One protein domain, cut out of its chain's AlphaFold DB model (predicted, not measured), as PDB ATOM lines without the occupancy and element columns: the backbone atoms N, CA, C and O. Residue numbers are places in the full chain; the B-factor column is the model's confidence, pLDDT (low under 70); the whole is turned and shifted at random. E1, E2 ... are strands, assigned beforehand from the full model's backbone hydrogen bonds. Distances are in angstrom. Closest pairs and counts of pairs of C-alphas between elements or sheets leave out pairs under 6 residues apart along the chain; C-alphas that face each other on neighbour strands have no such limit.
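Overview. This is residues 6 to 118 of the 246 residues of a protein of Lachancea thermotolerans (strain ATCC 56472 / CBS 6340 / NRRL Y-8284) (UniProt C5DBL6). With little regular structure, the domain is one strongly twisted sheet: long E1 and E6 run side by side in its middle, short E2 and E3 border E1, short E4 and E5 border E6, and long loops surround them. The printed part has 113 residues, 38 in six strands, E1 to E6 along the chain, neighbours antiparallel, with no named helix: all strand. It is compact, radius of gyration of the C-alphas 14.4 A, spanning 42 by 30 by 29 A.

Arrangement. E1, residues 8 to 18, bends by 55 degrees at residue 14. E2, residues 21 to 25, and E3, residues 38 to 40, lie on one side of E1; N 16 and O 23, 3.0 A, and N 10 and O 39, 2.8 A, are within hydrogen-bond range. E6, residues 108 to 117, lies on the other side, with N 11 and O 111 at 2.8 A. E4, residues 71 to 75, and E5, residues 90 to 93, lie on the other side of E6 from E1, with N 74 and O 114, and N 91 and O 110, at 2.8 A.

Along the chain. E1, 30.1 A long, begins at C-alpha 8 (-8.404, 28.517, -0.265); E6, 30.3 A, ends at C-alpha 117 (-6.479, 30.036, 12.596).

Size, cuts and confidence. The printed part has no cut. E1 to E2 is a tight link; the others are long. pLDDT is under 70 at residues 6, 41 to 70 and 80 to 82.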
ATOM      1  N   GLN A   6     -13.589  26.493   1.302       55.22
ATOM      2  CA  GLN A   6     -13.855  27.914   1.556       55.22
ATOM      3  C   GLN A   6     -12.657  28.701   2.129       55.22
ATOM      4  O   GLN A   6     -12.714  29.927   2.204       55.22
ATOM      5  N   ASP A   7     -11.573  28.023   2.515       71.38
ATOM      6  CA  ASP A   7     -10.365  28.632   3.076       71.38
ATOM      7  C   ASP A   7      -9.219  28.764   2.062       71.38
ATOM      8  O   ASP A   7      -8.118  29.155   2.451       71.38
ATOM      9  N   ILE A   8      -9.444  28.457   0.775       76.56
ATOM     10  CA  ILE A   8      -8.404  28.517  -0.265       76.56
ATOM     11  C   ILE A   8      -8.820  29.423  -1.425       76.56
ATOM     12  O   ILE A   8      -9.868  29.246  -2.049       76.56
ATOM     13  N   ILE A   9      -7.935  30.358  -1.762       83.25
ATOM     14  CA  ILE A   9      -8.095  31.298  -2.872       83.25
ATOM     15  C   ILE A   9      -6.914  31.213  -3.817       83.25
ATOM     16  O   ILE A   9      -5.765  31.079  -3.401       83.25
ATOM     17  N   VAL A  10      -7.200  31.335  -5.106       85.50
ATOM     18  CA  VAL A  10      -6.194  31.422  -6.157       85.50
ATOM     19  C   VAL A  10      -6.187  32.833  -6.717       85.50
ATOM     20  O   VAL A  10      -7.190  33.308  -7.245       85.50
ATOM     21  N   GLU A  11      -5.044  33.494  -6.608       89.56
ATOM     22  CA  GLU A  11      -4.766  34.761  -7.267       89.56
ATOM     23  C   GLU A  11      -4.157  34.507  -8.652       89.56
ATOM     24  O   GLU A  11      -3.244  33.694  -8.768       89.56
ATOM     25  N   HIS A  12      -4.606  35.218  -9.685       90.81
ATOM     26  CA  HIS A  12      -4.136  35.125 -11.068       90.81
ATOM     27  C   HIS A  12      -3.602  36.466 -11.566       90.81
ATOM     28  O   HIS A  12      -4.203  37.516 -11.339       90.81
ATOM     29  N   GLN A  13      -2.495  36.430 -12.309       94.12
ATOM     30  CA  GLN A  13      -1.946  37.599 -12.995       94.12
ATOM     31  C   GLN A  13      -1.363  37.208 -14.356       94.12
ATOM     32  O   GLN A  13      -0.881  36.087 -14.552       94.12
ATOM     33  N   ARG A  14      -1.371  38.154 -15.298       94.56
ATOM     34  CA  ARG A  14      -0.693  38.041 -16.597       94.56
ATOM     35  C   ARG A  14       0.447  39.052 -16.666       94.56
ATOM     36  O   ARG A  14       0.387  40.102 -16.030       94.56
ATOM     37  N   GLY A  15       1.503  38.723 -17.392       94.69
ATOM     38  CA  GLY A  15       2.704  39.544 -17.450       94.69
ATOM     39  C   GLY A  15       3.838  38.876 -18.197       94.69
ATOM     40  O   GLY A  15       3.615  37.944 -18.963       94.69
ATOM     41  N   ALA A  16       5.052  39.355 -17.966       93.38
ATOM     42  CA  ALA A  16       6.273  38.741 -18.462       93.38
ATOM     43  C   ALA A  16       7.463  39.127 -17.575       93.38
ATOM     44  O   ALA A  16       7.416  40.101 -16.823       93.38
ATOM     45  N   MET A  17       8.555  38.379 -17.704       90.62
ATOM     46  CA  MET A  17       9.849  38.782 -17.160       90.62
ATOM     47  C   MET A  17      10.513  39.755 -18.136       90.62
ATOM     48  O   MET A  17      10.810  39.379 -19.270       90.62
ATOM     49  N   VAL A  18      10.760  40.989 -17.703       90.44
ATOM     50  CA  VAL A  18      11.445  42.018 -18.497       90.44
ATOM     51  C   VAL A  18      12.772  42.323 -17.821       90.44
ATOM     52  O   VAL A  18      12.794  42.824 -16.702       90.44
ATOM     53  N   LEU A  19      13.886  41.988 -18.479       91.38
ATOM     54  CA  LEU A  19      15.244  42.196 -17.949       91.38
ATOM     55  C   LEU A  19      15.453  41.601 -16.539       91.38
ATOM     56  O   LEU A  19      16.117  42.191 -15.697       91.38
ATOM     57  N   GLY A  20      14.850  40.438 -16.274       86.25
ATOM     58  CA  GLY A  20      14.920  39.766 -14.971       86.25
ATOM     59  C   GLY A  20      13.907  40.259 -13.933       86.25
ATOM     60  O   GLY A  20      13.754  39.614 -12.901       86.25
ATOM     61  N   TYR A  21      13.155  41.325 -14.216       89.38
ATOM     62  CA  TYR A  21      12.114  41.831 -13.321       89.38
ATOM     63  C   TYR A  21      10.730  41.283 -13.699       89.38
ATOM     64  O   TYR A  21      10.343  41.345 -14.872       89.38
ATOM     65  N   PRO A  22       9.951  40.764 -12.732       90.50
ATOM     66  CA  PRO A  22       8.602  40.273 -12.987       90.50
ATOM     67  C   PRO A  22       7.623  41.439 -13.172       90.50
ATOM     68  O   PRO A  22       7.167  42.043 -12.203       90.50
ATOM     69  N   VAL A  23       7.234  41.720 -14.417       93.44
ATOM     70  CA  VAL A  23       6.197  42.709 -14.750       93.44
ATOM     71  C   VAL A  23       4.879  41.973 -14.961       93.44
ATOM     72  O   VAL A  23       4.512  41.610 -16.077       93.44
ATOM     73  N   PHE A  24       4.174  41.715 -13.862       93.75
ATOM     74  CA  PHE A  24       2.875  41.046 -13.860       93.75
ATOM     75  C   PHE A  24       1.818  41.931 -13.218       93.75
ATOM     76  O   PHE A  24       2.076  42.614 -12.229       93.75
ATOM     77  N   SER A  25       0.619  41.910 -13.789       90.88
ATOM     78  CA  SER A  25      -0.491  42.732 -13.332       90.88
ATOM     79  C   SER A  25      -1.820  41.994 -13.497       90.88
ATOM     80  O   SER A  25      -2.025  41.310 -14.506       90.88
ATOM     81  N   PRO A  26      -2.765  42.160 -12.554       88.06
ATOM     82  CA  PRO A  26      -4.139  41.704 -12.748       88.06
ATOM     83  C   PRO A  26      -4.852  42.471 -13.873       88.06
ATOM     84  O   PRO A  26      -5.762  41.938 -14.499       88.06
ATOM     85  N   ASN A  27      -4.407  43.689 -14.201       88.38
ATOM     86  CA  ASN A  27      -5.007  44.501 -15.264       88.38
ATOM     87  C   ASN A  27      -4.703  43.973 -16.675       88.38
ATOM     88  O   ASN A  27      -5.345  44.388 -17.633       88.38
ATOM     89  N   LEU A  28      -3.729  43.065 -16.807       89.88
ATOM     90  CA  LEU A  28      -3.403  42.404 -18.073       89.88
ATOM     91  C   LEU A  28      -4.257  41.153 -18.327       89.88
ATOM     92  O   LEU A  28      -4.108  40.525 -19.375       89.88
ATOM     93  N   LEU A  29      -5.132  40.773 -17.390       87.88
ATOM     94  CA  LEU A  29      -6.073  39.673 -17.580       87.88
ATOM     95  C   LEU A  29      -7.127  40.059 -18.624       87.88
ATOM     96  O   LEU A  29      -7.808  41.081 -18.512       87.88
ATOM     97  N   ILE A  30      -7.281  39.220 -19.645       86.19
ATOM     98  CA  ILE A  30      -8.267  39.422 -20.704       86.19
ATOM     99  C   ILE A  30      -9.624  38.918 -20.218       86.19
ATOM    100  O   ILE A  30      -9.848  37.711 -20.102       86.19
ATOM    101  N   ARG A  31     -10.551  39.849 -19.977       81.69
ATOM    102  CA  ARG A  31     -11.926  39.536 -19.562       81.69
ATOM    103  C   ARG A  31     -12.584  38.556 -20.542       81.69
ATOM    104  O   ARG A  31     -12.566  38.779 -21.749       81.69
ATOM    105  N   GLY A  32     -13.158  37.477 -20.013       79.06
ATOM    106  CA  GLY A  32     -13.854  36.440 -20.787       79.06
ATOM    107  C   GLY A  32     -12.960  35.339 -21.373       79.06
ATOM    108  O   GLY A  32     -13.484  34.304 -21.776       79.06
ATOM    109  N   ILE A  33     -11.634  35.520 -21.397       83.56
ATOM    110  CA  ILE A  33     -10.674  34.482 -21.822       83.56
ATOM    111  C   ILE A  33      -9.874  33.968 -20.624       83.56
ATOM    112  O   ILE A  33      -9.645  32.764 -20.488       83.56
ATOM    113  N   ASP A  34      -9.440  34.891 -19.774       84.88
ATOM    114  CA  ASP A  34      -8.634  34.608 -18.600       84.88
ATOM    115  C   ASP A  34      -9.507  34.432 -17.358       84.88
ATOM    116  O   ASP A  34     -10.582  35.034 -17.278       84.88
ATOM    117  N   PRO A  35      -9.040  33.648 -16.370       84.62
ATOM    118  CA  PRO A  35      -9.681  33.608 -15.069       84.62
ATOM    119  C   PRO A  35      -9.657  35.001 -14.412       84.62
ATOM    120  O   PRO A  35      -8.720  35.776 -14.642       84.62
ATOM    121  N   PRO A  36     -10.649  35.327 -13.566       83.25
ATOM    122  CA  PRO A  36     -10.622  36.512 -12.728       83.25
ATOM    123  C   PRO A  36      -9.404  36.513 -11.801       83.25
ATOM    124  O   PRO A  36      -8.828  35.470 -11.474       83.25
ATOM    125  N   GLN A  37      -9.039  37.715 -11.350       84.94
ATOM    126  CA  GLN A  37      -7.885  37.928 -10.480       84.94
ATOM    127  C   GLN A  37      -7.925  37.038  -9.240       84.94
ATOM    128  O   GLN A  37      -6.890  36.511  -8.869       84.94
ATOM    129  N   PHE A  38      -9.088  36.854  -8.617       83.38
ATOM    130  CA  PHE A  38      -9.246  35.964  -7.471       83.38
ATOM    131  C   PHE A  38     -10.330  34.930  -7.764       83.38
ATOM    132  O   PHE A  38     -11.396  35.273  -8.277       83.38
ATOM    133  N   GLN A  39     -10.049  33.670  -7.436       77.38
ATOM    134  CA  GLN A  39     -10.975  32.544  -7.554       77.38
ATOM    135  C   GLN A  39     -10.994  31.728  -6.262       77.38
ATOM    136  O   GLN A  39      -9.949  31.507  -5.655       77.38
ATOM    137  N   LEU A  40     -12.174  31.242  -5.876       74.19
ATOM    138  CA  LEU A  40     -12.339  30.288  -4.776       74.19
ATOM    139  C   LEU A  40     -12.145  28.856  -5.293       74.19
ATOM    140  O   LEU A  40     -12.587  28.515  -6.398       74.19
ATOM    141  N   VAL A  41     -11.486  28.012  -4.499       65.31
ATOM    142  CA  VAL A  41     -11.351  26.578  -4.798       65.31
ATOM    143  C   VAL A  41     -12.577  25.842  -4.248       65.31
ATOM    144  O   VAL A  41     -12.949  26.052  -3.102       65.31
ATOM    145  N   GLY A  42     -13.235  25.010  -5.060       55.97
ATOM    146  CA  GLY A  42     -14.407  24.226  -4.637       55.97
ATOM    147  C   GLY A  42     -14.035  22.910  -3.956       55.97
ATOM    148  O   GLY A  42     -12.886  22.479  -4.043       55.97
ATOM    149  N   GLU A  43     -15.014  22.257  -3.312       44.34
ATOM    150  CA  GLU A  43     -14.879  20.949  -2.626       44.34
ATOM    151  C   GLU A  43     -14.254  19.854  -3.505       44.34
ATOM    152  O   GLU A  43     -13.439  19.072  -3.023       44.34
ATOM    153  N   ASP A  44     -14.504  19.885  -4.814       47.66
ATOM    154  CA  ASP A  44     -13.972  18.903  -5.767       47.66
ATOM    155  C   ASP A  44     -12.529  19.197  -6.234       47.66
ATOM    156  O   ASP A  44     -12.025  18.575  -7.172       47.66
ATOM    157  N   GLY A  45     -11.855  20.205  -5.664       45.78
ATOM    158  CA  GLY A  45     -10.535  20.666  -6.124       45.78
ATOM    159  C   GLY A  45     -10.550  21.297  -7.525       45.78
ATOM    160  O   GLY A  45      -9.498  21.657  -8.065       45.78
ATOM    161  N   HIS A  46     -11.738  21.448  -8.109       47.41
ATOM    162  CA  HIS A  46     -11.996  22.167  -9.344       47.41
ATOM    163  C   HIS A  46     -12.411  23.609  -9.030       47.41
ATOM    164  O   HIS A  46     -13.142  23.883  -8.076       47.41
ATOM    165  N   THR A  47     -11.896  24.548  -9.825       54.56
ATOM    166  CA  THR A  47     -12.228  25.973  -9.751       54.56
ATOM    167  C   THR A  47     -13.740  26.161  -9.850       54.56
ATOM    168  O   THR A  47     -14.347  25.724 -10.830       54.56
ATOM    169  N   VAL A  48     -14.344  26.822  -8.862       46.53
ATOM    170  CA  VAL A  48     -15.766  27.167  -8.924       46.53
ATOM    171  C   VAL A  48     -15.912  28.363  -9.849       46.53
ATOM    172  O   VAL A  48     -15.486  29.464  -9.512       46.53
ATOM    173  N   GLU A  49     -16.557  28.185 -10.997       44.78
ATOM    174  CA  GLU A  49     -17.178  29.320 -11.676       44.78
ATOM    175  C   GLU A  49     -18.652  29.053 -11.970       44.78
ATOM    176  O   GLU A  49     -19.007  28.334 -12.902       44.78
ATOM    177  N   LYS A  50     -19.516  29.746 -11.221       35.34
ATOM    178  CA  LYS A  50     -20.459  30.705 -11.813       35.34
ATOM    179  C   LYS A  50     -20.919  31.701 -10.747       35.34
ATOM    180  O   LYS A  50     -21.624  31.337  -9.815       35.34
ATOM    181  N   GLY A  51     -20.509  32.957 -10.910       41.72
ATOM    182  CA  GLY A  51     -20.817  34.055  -9.992       41.72
ATOM    183  C   GLY A  51     -19.637  35.007  -9.896       41.72
ATOM    184  O   GLY A  51     -18.950  35.028  -8.885       41.72
ATOM    185  N   GLU A  52     -19.374  35.713 -10.998       40.97
ATOM    186  CA  GLU A  52     -18.349  36.749 -11.153       40.97
ATOM    187  C   GLU A  52     -18.109  37.517  -9.841       40.97
ATOM    188  O   GLU A  52     -18.987  38.240  -9.363       40.97
ATOM    189  N   ILE A  53     -16.915  37.369  -9.254       45.88
ATOM    190  CA  ILE A  53     -16.491  38.224  -8.145       45.88
ATOM    191  C   ILE A  53     -16.261  39.604  -8.758       45.88
ATOM    192  O   ILE A  53     -15.209  39.886  -9.336       45.88
ATOM    193  N   LYS A  54     -17.292  40.453  -8.701       37.41
ATOM    194  CA  LYS A  54     -17.192  41.851  -9.116       37.41
ATOM    195  C   LYS A  54     -16.035  42.483  -8.352       37.41
ATOM    196  O   LYS A  54     -16.029  42.467  -7.122       37.41
ATOM    197  N   ALA A  55     -15.082  43.066  -9.079       37.41
ATOM    198  CA  ALA A  55     -14.086  43.961  -8.508       37.41
ATOM    199  C   ALA A  55     -14.834  45.079  -7.756       37.41
ATOM    200  O   ALA A  55     -15.417  45.964  -8.378       37.41
ATOM    201  N   GLY A  56     -14.920  44.961  -6.428       34.84
ATOM    202  CA  GLY A  56     -15.721  45.838  -5.567       34.84
ATOM    203  C   GLY A  56     -16.641  45.128  -4.564       34.84
ATOM    204  O   GLY A  56     -17.151  45.789  -3.666       34.84
ATOM    205  N   GLY A  57     -16.844  43.810  -4.659       31.44
ATOM    206  CA  GLY A  57     -17.656  43.034  -3.712       31.44
ATOM    207  C   GLY A  57     -16.807  42.178  -2.775       31.44
ATOM    208  O   GLY A  57     -16.711  40.977  -2.986       31.44
ATOM    209  N   GLY A  58     -16.190  42.797  -1.764       42.47
ATOM    210  CA  GLY A  58     -15.356  42.118  -0.764       42.47
ATOM    211  C   GLY A  58     -13.890  42.055  -1.183       42.47
ATOM    212  O   GLY A  58     -13.490  41.239  -2.010       42.47
ATOM    213  N   MET A  59     -13.082  42.965  -0.640       47.16
ATOM    214  CA  MET A  59     -11.647  43.030  -0.894       47.16
ATOM    215  C   MET A  59     -10.973  41.787  -0.317       47.16
ATOM    216  O   MET A  59     -10.702  41.703   0.867       47.16
ATOM    217  N   TYR A  60     -10.680  40.815  -1.162       53.09
ATOM    218  CA  TYR A  60      -9.880  39.651  -0.813       53.09
ATOM    219  C   TYR A  60      -8.423  39.885  -1.249       53.09
ATOM    220  O   TYR A  60      -8.229  40.399  -2.351       53.09
ATOM    221  N   PRO A  61      -7.384  39.567  -0.445       54.72
ATOM    222  CA  PRO A  61      -7.377  39.014   0.921       54.72
ATOM    223  C   PRO A  61      -7.540  40.052   2.057       54.72
ATOM    224  O   PRO A  61      -7.225  39.765   3.211       54.72
ATOM    225  N   PHE A  62      -8.015  41.262   1.760       50.28
ATOM    226  CA  PHE A  62      -8.127  42.364   2.717       50.28
ATOM    227  C   PHE A  62      -9.532  42.531   3.324       50.28
ATOM    228  O   PHE A  62     -10.209  43.532   3.090       50.28
ATOM    229  N   ASP A  63      -9.915  41.628   4.226       46.22
ATOM    230  CA  ASP A  63     -10.854  41.987   5.299       46.22
ATOM    231  C   ASP A  63     -10.092  42.819   6.355       46.22
ATOM    232  O   ASP A  63      -9.751  42.347   7.436       46.22
ATOM    233  N   LEU A  64      -9.749  44.070   6.015       46.62
ATOM    234  CA  LEU A  64      -9.017  45.004   6.897       46.62
ATOM    235  C   LEU A  64      -9.886  45.651   7.983       46.62
ATOM    236  O   LEU A  64      -9.351  46.303   8.876       46.62
ATOM    237  N   GLY A  65     -11.212  45.531   7.889       41.59
ATOM    238  CA  GLY A  65     -12.150  46.254   8.758       41.59
ATOM    239  C   GLY A  65     -12.894  45.387   9.769       41.59
ATOM    240  O   GLY A  65     -13.443  45.916  10.733       41.59
ATOM    241  N   THR A  66     -12.911  44.069   9.578       45.94
ATOM    242  CA  THR A  66     -13.619  43.158  10.474       45.94
ATOM    243  C   THR A  66     -12.576  42.444  11.321       45.94
ATOM    244  O   THR A  66     -11.754  41.720  10.761       45.94
ATOM    245  N   PRO A  67     -12.562  42.600  12.657       45.16
ATOM    246  CA  PRO A  67     -11.742  41.757  13.509       45.16
ATOM    247  C   PRO A  67     -12.319  40.338  13.459       45.16
ATOM    248  O   PRO A  67     -13.083  39.932  14.333       45.16
ATOM    249  N   LEU A  68     -11.976  39.580  12.415       53.81
ATOM    250  CA  LEU A  68     -12.165  38.136  12.345       53.81
ATOM    251  C   LEU A  68     -11.216  37.541  13.384       53.81
ATOM    252  O   LEU A  68     -10.087  37.152  13.085       53.81
ATOM    253  N   LYS A  69     -11.644  37.594  14.650       58.62
ATOM    254  CA  LYS A  69     -10.887  37.113  15.801       58.62
ATOM    255  C   LYS A  69     -10.458  35.678  15.516       58.62
ATOM    256  O   LYS A  69     -11.276  34.767  15.546       58.62
ATOM    257  N   GLY A  70      -9.168  35.502  15.245       68.62
ATOM    258  CA  GLY A  70      -8.536  34.195  15.215       68.62
ATOM    259  C   GLY A  70      -8.173  33.623  13.851       68.62
ATOM    260  O   GLY A  70      -7.756  32.478  13.870       68.62
ATOM    261  N   PHE A  71      -8.241  34.342  12.720       73.62
ATOM    262  CA  PHE A  71      -7.762  33.832  11.415       73.62
ATOM    263  C   PHE A  71      -6.829  34.808  10.687       73.62
ATOM    264  O   PHE A  71      -6.983  36.023  10.791       73.62
ATOM    265  N   LYS A  72      -5.866  34.274   9.926       75.44
ATOM    266  CA  LYS A  72      -4.945  35.040   9.073       75.44
ATOM    267  C   LYS A  72      -4.757  34.338   7.725       75.44
ATOM    268  O   LYS A  72      -4.844  33.114   7.637       75.44
ATOM    269  N   TRP A  73      -4.525  35.126   6.678       79.88
ATOM    270  CA  TRP A  73      -4.176  34.627   5.350       79.88
ATOM    271  C   TRP A  73      -2.680  34.362   5.242       79.88
ATOM    272  O   TRP A  73      -1.858  35.192   5.635       79.88
ATOM    273  N   PHE A  74      -2.346  33.215   4.669       83.69
ATOM    274  CA  PHE A  74      -0.988  32.766   4.415       83.69
ATOM    275  C   PHE A  74      -0.844  32.392   2.947       83.69
ATOM    276  O   PHE A  74      -1.801  31.964   2.301       83.69
ATOM    277  N   VAL A  75       0.365  32.542   2.419       87.56
ATOM    278  CA  VAL A  75       0.696  32.052   1.083       87.56
ATOM    279  C   VAL A  75       1.094  30.584   1.203       87.56
ATOM    280  O   VAL A  75       1.960  30.231   2.002       87.56
ATOM    281  N   SER A  76       0.438  29.718   0.435       86.69
ATOM    282  CA  SER A  76       0.774  28.296   0.387       86.69
ATOM    283  C   SER A  76       1.949  28.086  -0.569       86.69
ATOM    284  O   SER A  76       1.797  28.236  -1.779       86.69
ATOM    285  N   MET A  77       3.112  27.751  -0.004       86.06
ATOM    286  CA  MET A  77       4.357  27.488  -0.748       86.06
ATOM    287  C   MET A  77       4.429  26.062  -1.312       86.06
ATOM    288  O   MET A  77       5.154  25.799  -2.256       86.06
ATOM    289  N   ASP A  78       3.673  25.124  -0.747       76.38
ATOM    290  CA  ASP A  78       3.609  23.743  -1.229       76.38
ATOM    291  C   ASP A  78       2.143  23.317  -1.297       76.38
ATOM    292  O   ASP A  78       1.570  22.747  -0.362       76.38
ATOM    293  N   HIS A  79       1.492  23.677  -2.404       72.94
ATOM    294  CA  HIS A  79       0.091  23.345  -2.631       72.94
ATOM    295  C   HIS A  79      -0.048  21.889  -3.106       72.94
ATOM    296  O   HIS A  79      -0.316  21.603  -4.279       72.94
ATOM    297  N   GLY A  80       0.163  20.961  -2.168       66.38
ATOM    298  CA  GLY A  80      -0.011  19.519  -2.349       66.38
ATOM    299  C   GLY A  80       0.974  18.892  -3.335       66.38
ATOM    300  O   GLY A  80       0.566  18.001  -4.081       66.38
ATOM    301  N   ASN A  81       2.216  19.389  -3.391       65.50
ATOM    302  CA  ASN A  81       3.296  18.937  -4.275       65.50
ATOM    303  C   ASN A  81       2.927  18.915  -5.771       65.50
ATOM    304  O   ASN A  81       3.509  18.185  -6.573       65.50
ATOM    305  N   ARG A  82       1.895  19.680  -6.156       69.56
ATOM    306  CA  ARG A  82       1.408  19.778  -7.542       69.56
ATOM    307  C   ARG A  82       1.992  20.966  -8.295       69.56
ATOM    308  O   ARG A  82       1.852  21.032  -9.517       69.56
ATOM    309  N   TYR A  83       2.574  21.921  -7.578       79.81
ATOM    310  CA  TYR A  83       2.997  23.198  -8.128       79.81
ATOM    311  C   TYR A  83       4.337  23.618  -7.541       79.81
ATOM    312  O   TYR A  83       4.449  23.743  -6.326       79.81
ATOM    313  N   ASP A  84       5.297  23.919  -8.411       84.50
ATOM    314  CA  ASP A  84       6.540  24.571  -8.005       84.50
ATOM    315  C   ASP A  84       6.290  26.080  -7.860       84.50
ATOM    316  O   ASP A  84       5.879  26.733  -8.831       84.50
ATOM    317  N   THR A  85       6.546  26.631  -6.673       89.44
ATOM    318  CA  THR A  85       6.418  28.067  -6.377       89.44
ATOM    319  C   THR A  85       7.779  28.750  -6.252       89.44
ATOM    320  O   THR A  85       8.746  28.128  -5.816       89.44
ATOM    321  N   ASP A  86       7.855  30.041  -6.577       91.19
ATOM    322  CA  ASP A  86       9.004  30.891  -6.224       91.19
ATOM    323  C   ASP A  86       9.048  31.244  -4.724       91.19
ATOM    324  O   ASP A  86       8.206  30.809  -3.935       91.19
ATOM    325  N   ASP A  87      10.032  32.055  -4.329       90.25
ATOM    326  CA  ASP A  87      10.231  32.575  -2.969       90.25
ATOM    327  C   ASP A  87       9.080  33.472  -2.478       90.25
ATOM    328  O   ASP A  87       8.928  33.704  -1.280       90.25
ATOM    329  N   GLN A  88       8.240  33.942  -3.398       89.88
ATOM    330  CA  GLN A  88       7.051  34.741  -3.134       89.88
ATOM    331  C   GLN A  88       5.756  33.915  -3.282       89.88
ATOM    332  O   GLN A  88       4.659  34.484  -3.249       89.88
ATOM    333  N   GLY A  89       5.839  32.597  -3.479       91.06
ATOM    334  CA  GLY A  89       4.688  31.703  -3.617       91.06
ATOM    335  C   GLY A  89       3.958  31.767  -4.966       91.06
ATOM    336  O   GLY A  89       2.799  31.355  -5.054       91.06
ATOM    337  N   TRP A  90       4.571  32.322  -6.016       93.19
ATOM    338  CA  TRP A  90       4.010  32.315  -7.370       93.19
ATOM    339  C   TRP A  90       4.407  31.068  -8.151       93.19
ATOM    340  O   TRP A  90       5.572  30.687  -8.202       93.19
ATOM    341  N   CYS A  91       3.444  30.526  -8.888       92.12
ATOM    342  CA  CYS A  91       3.660  29.515  -9.913       92.12
ATOM    343  C   CYS A  91       3.453  30.144 -11.291       92.12
ATOM    344  O   CYS A  91       2.461  30.838 -11.510       92.12
ATOM    345  N   TYR A  92       4.307  29.825 -12.255       93.50
ATOM    346  CA  TYR A  92       4.319  30.405 -13.597       93.50
ATOM    347  C   TYR A  92       3.951  29.384 -14.674       93.50
ATOM    348  O   TYR A  92       4.211  28.183 -14.554       93.50
ATOM    349  N   SER A  93       3.335  29.864 -15.753       92.94
ATOM    350  CA  SER A  93       3.074  29.079 -16.958       92.94
ATOM    351  C   SER A  93       2.898  29.969 -18.192       92.94
ATOM    352  O   SER A  93       2.834  31.194 -18.107       92.94
ATOM    353  N   TRP A  94       2.781  29.363 -19.373       92.38
ATOM    354  CA  TRP A  94       2.490  30.089 -20.619       92.38
ATOM    355  C   TRP A  94       0.998  30.409 -20.785       92.38
ATOM    356  O   TRP A  94       0.644  31.364 -21.468       92.38
ATOM    357  N   ARG A  95       0.113  29.618 -20.164       90.94
ATOM    358  CA  ARG A  95      -1.349  29.785 -20.219       90.94
ATOM    359  C   ARG A  95      -2.019  29.235 -18.961       90.94
ATOM    360  O   ARG A  95      -1.565  28.230 -18.421       90.94
ATOM    361  N   PHE A  96      -3.142  29.829 -18.545       87.94
ATOM    362  CA  PHE A  96      -3.851  29.437 -17.315       87.94
ATOM    363  C   PHE A  96      -4.364  27.990 -17.332       87.94
ATOM    364  O   PHE A  96      -4.401  27.325 -16.305       87.94
ATOM    365  N   ARG A  97      -4.694  27.452 -18.511       85.06
ATOM    366  CA  ARG A  97      -5.170  26.065 -18.675       85.06
ATOM    367  C   ARG A  97      -4.036  25.035 -18.770       85.06
ATOM    368  O   ARG A  97      -4.259  23.907 -19.206       85.06
ATOM    369  N   SER A  98      -2.801  25.418 -18.449       84.44
ATOM    370  CA  SER A  98      -1.669  24.493 -18.470       84.44
ATOM    371  C   SER A  98      -1.755  23.485 -17.325       84.44
ATOM    372  O   SER A  98      -2.102  23.836 -16.198       84.44
ATOM    373  N   ARG A  99      -1.366  22.237 -17.608       82.38
ATOM    374  CA  ARG A  99      -1.160  21.198 -16.586       82.38
ATOM    375  C   ARG A  99       0.176  21.347 -15.861       82.38
ATOM    376  O   ARG A  99       0.315  20.850 -14.756       82.38
ATOM    377  N   ARG A 100       1.156  22.009 -16.488       84.81
ATOM    378  CA  ARG A 100       2.500  22.207 -15.931       84.81
ATOM    379  C   ARG A 100       2.702  23.667 -15.548       84.81
ATOM    380  O   ARG A 100       2.521  24.564 -16.382       84.81
ATOM    381  N   TRP A 101       3.099  23.857 -14.302       90.31
ATOM    382  CA  TRP A 101       3.426  25.132 -13.685       90.31
ATOM    383  C   TRP A 101       4.804  25.002 -13.046       90.31
ATOM    384  O   TRP A 101       5.146  23.920 -12.580       90.31
ATOM    385  N   LYS A 102       5.593  26.069 -13.089       90.81
ATOM    386  CA  LYS A 102       6.987  26.088 -12.630       90.81
ATOM    387  C   LYS A 102       7.217  27.266 -11.689       90.81
ATOM    388  O   LYS A 102       6.491  28.249 -11.781       90.81
ATOM    389  N   ALA A 103       8.293  27.235 -10.911       89.81
ATOM    390  CA  ALA A 103       8.687  28.357 -10.054       89.81
ATOM    391  C   ALA A 103       9.193  29.594 -10.829       89.81
ATOM    392  O   ALA A 103       9.359  30.656 -10.253       89.81
ATOM    393  N   HIS A 104       9.451  29.498 -12.137       88.62
ATOM    394  CA  HIS A 104       9.877  30.641 -12.947       88.62
ATOM    395  C   HIS A 104       9.464  30.479 -14.411       88.62
ATOM    396  O   HIS A 104       9.283  29.365 -14.908       88.62
ATOM    397  N   GLY A 105       9.395  31.610 -15.114       86.62
ATOM    398  CA  GLY A 105       9.207  31.660 -16.561       86.62
ATOM    399  C   GLY A 105       7.763  31.420 -17.009       86.62
ATOM    400  O   GLY A 105       7.120  30.432 -16.661       86.62
ATOM    401  N   GLY A 106       7.253  32.329 -17.837       91.44
ATOM    402  CA  GLY A 106       5.898  32.257 -18.375       91.44
ATOM    403  C   GLY A 106       5.279  33.633 -18.585       91.44
ATOM    404  O   GLY A 106       5.881  34.655 -18.253       91.44
ATOM    405  N   PHE A 107       4.061  33.633 -19.123       94.81
ATOM    406  CA  PHE A 107       3.254  34.842 -19.317       94.81
ATOM    407  C   PHE A 107       2.086  34.960 -18.350       94.81
ATOM    408  O   PHE A 107       1.421  35.989 -18.267       94.81
ATOM    409  N   VAL A 108       1.798  33.892 -17.619       94.31
ATOM    410  CA  VAL A 108       0.783  33.893 -16.579       94.31
ATOM    411  C   VAL A 108       1.391  33.356 -15.304       94.31
ATOM    412  O   VAL A 108       2.269  32.491 -15.339       94.31
ATOM    413  N   ARG A 109       0.901  33.853 -14.178       94.62
ATOM    414  CA  ARG A 109       1.244  33.324 -12.869       94.62
ATOM    415  C   ARG A 109       0.012  33.206 -11.992       94.62
ATOM    416  O   ARG A 109      -0.976  33.913 -12.207       94.62
ATOM    417  N   LYS A 110       0.079  32.303 -11.023       92.06
ATOM    418  CA  LYS A 110      -0.938  32.156  -9.991       92.06
ATOM    419  C   LYS A 110      -0.322  31.933  -8.620       92.06
ATOM    420  O   LYS A 110       0.790  31.419  -8.542       92.06
ATOM    421  N   ARG A 111      -1.037  32.308  -7.567       91.56
ATOM    422  CA  ARG A 111      -0.617  32.149  -6.170       91.56
ATOM    423  C   ARG A 111      -1.773  31.617  -5.345       91.56
ATOM    424  O   ARG A 111      -2.914  32.024  -5.548       91.56
ATOM    425  N   PHE A 112      -1.466  30.729  -4.412       87.69
ATOM    426  CA  PHE A 112      -2.453  30.128  -3.527       87.69
ATOM    427  C   PHE A 112      -2.417  30.804  -2.160       87.69
ATOM    428  O   PHE A 112      -1.376  30.869  -1.506       87.69
ATOM    429  N   TRP A 113      -3.570  31.286  -1.732       86.62
ATOM    430  CA  TRP A 113      -3.811  31.888  -0.436       86.62
ATOM    431  C   TRP A 113      -4.636  30.920   0.399       86.62
ATOM    432  O   TRP A 113      -5.649  30.410  -0.076       86.62
ATOM    433  N   VAL A 114      -4.203  30.660   1.629       82.19
ATOM    434  CA  VAL A 114      -4.894  29.783   2.577       82.19
ATOM    435  C   VAL A 114      -5.210  30.538   3.860       82.19
ATOM    436  O   VAL A 114      -4.371  31.280   4.376       82.19
ATOM    437  N   ARG A 115      -6.421  30.363   4.382       79.94
ATOM    438  CA  ARG A 115      -6.840  30.936   5.661       79.94
ATOM    439  C   ARG A 115      -6.601  29.932   6.770       79.94
ATOM    440  O   ARG A 115      -7.125  28.825   6.722       79.94
ATOM    441  N   LEU A 116      -5.833  30.332   7.779       77.00
ATOM    442  CA  LEU A 116      -5.512  29.484   8.926       77.00
ATOM    443  C   LEU A 116      -5.829  30.198  10.243       77.00
ATOM    444  O   LEU A 116      -5.703  31.427  10.318       77.00
ATOM    445  N   PRO A 117      -6.225  29.456  11.292       75.44
ATOM    446  CA  PRO A 117      -6.479  30.036  12.596       75.44
ATOM    447  C   PRO A 117      -5.177  30.460  13.295       75.44
ATOM    448  O   PRO A 117      -4.253  29.662  13.412       75.44
ATOM    449  N   ILE A 118      -5.112  31.691  13.814       70.19
ATOM    450  CA  ILE A 118      -3.930  32.300  14.462       70.19
ATOM    451  C   ILE A 118      -3.477  31.505  15.697       70.19
ATOM    452  O   ILE A 118      -2.283  31.389  15.940       70.19
TER     453      ILE A 118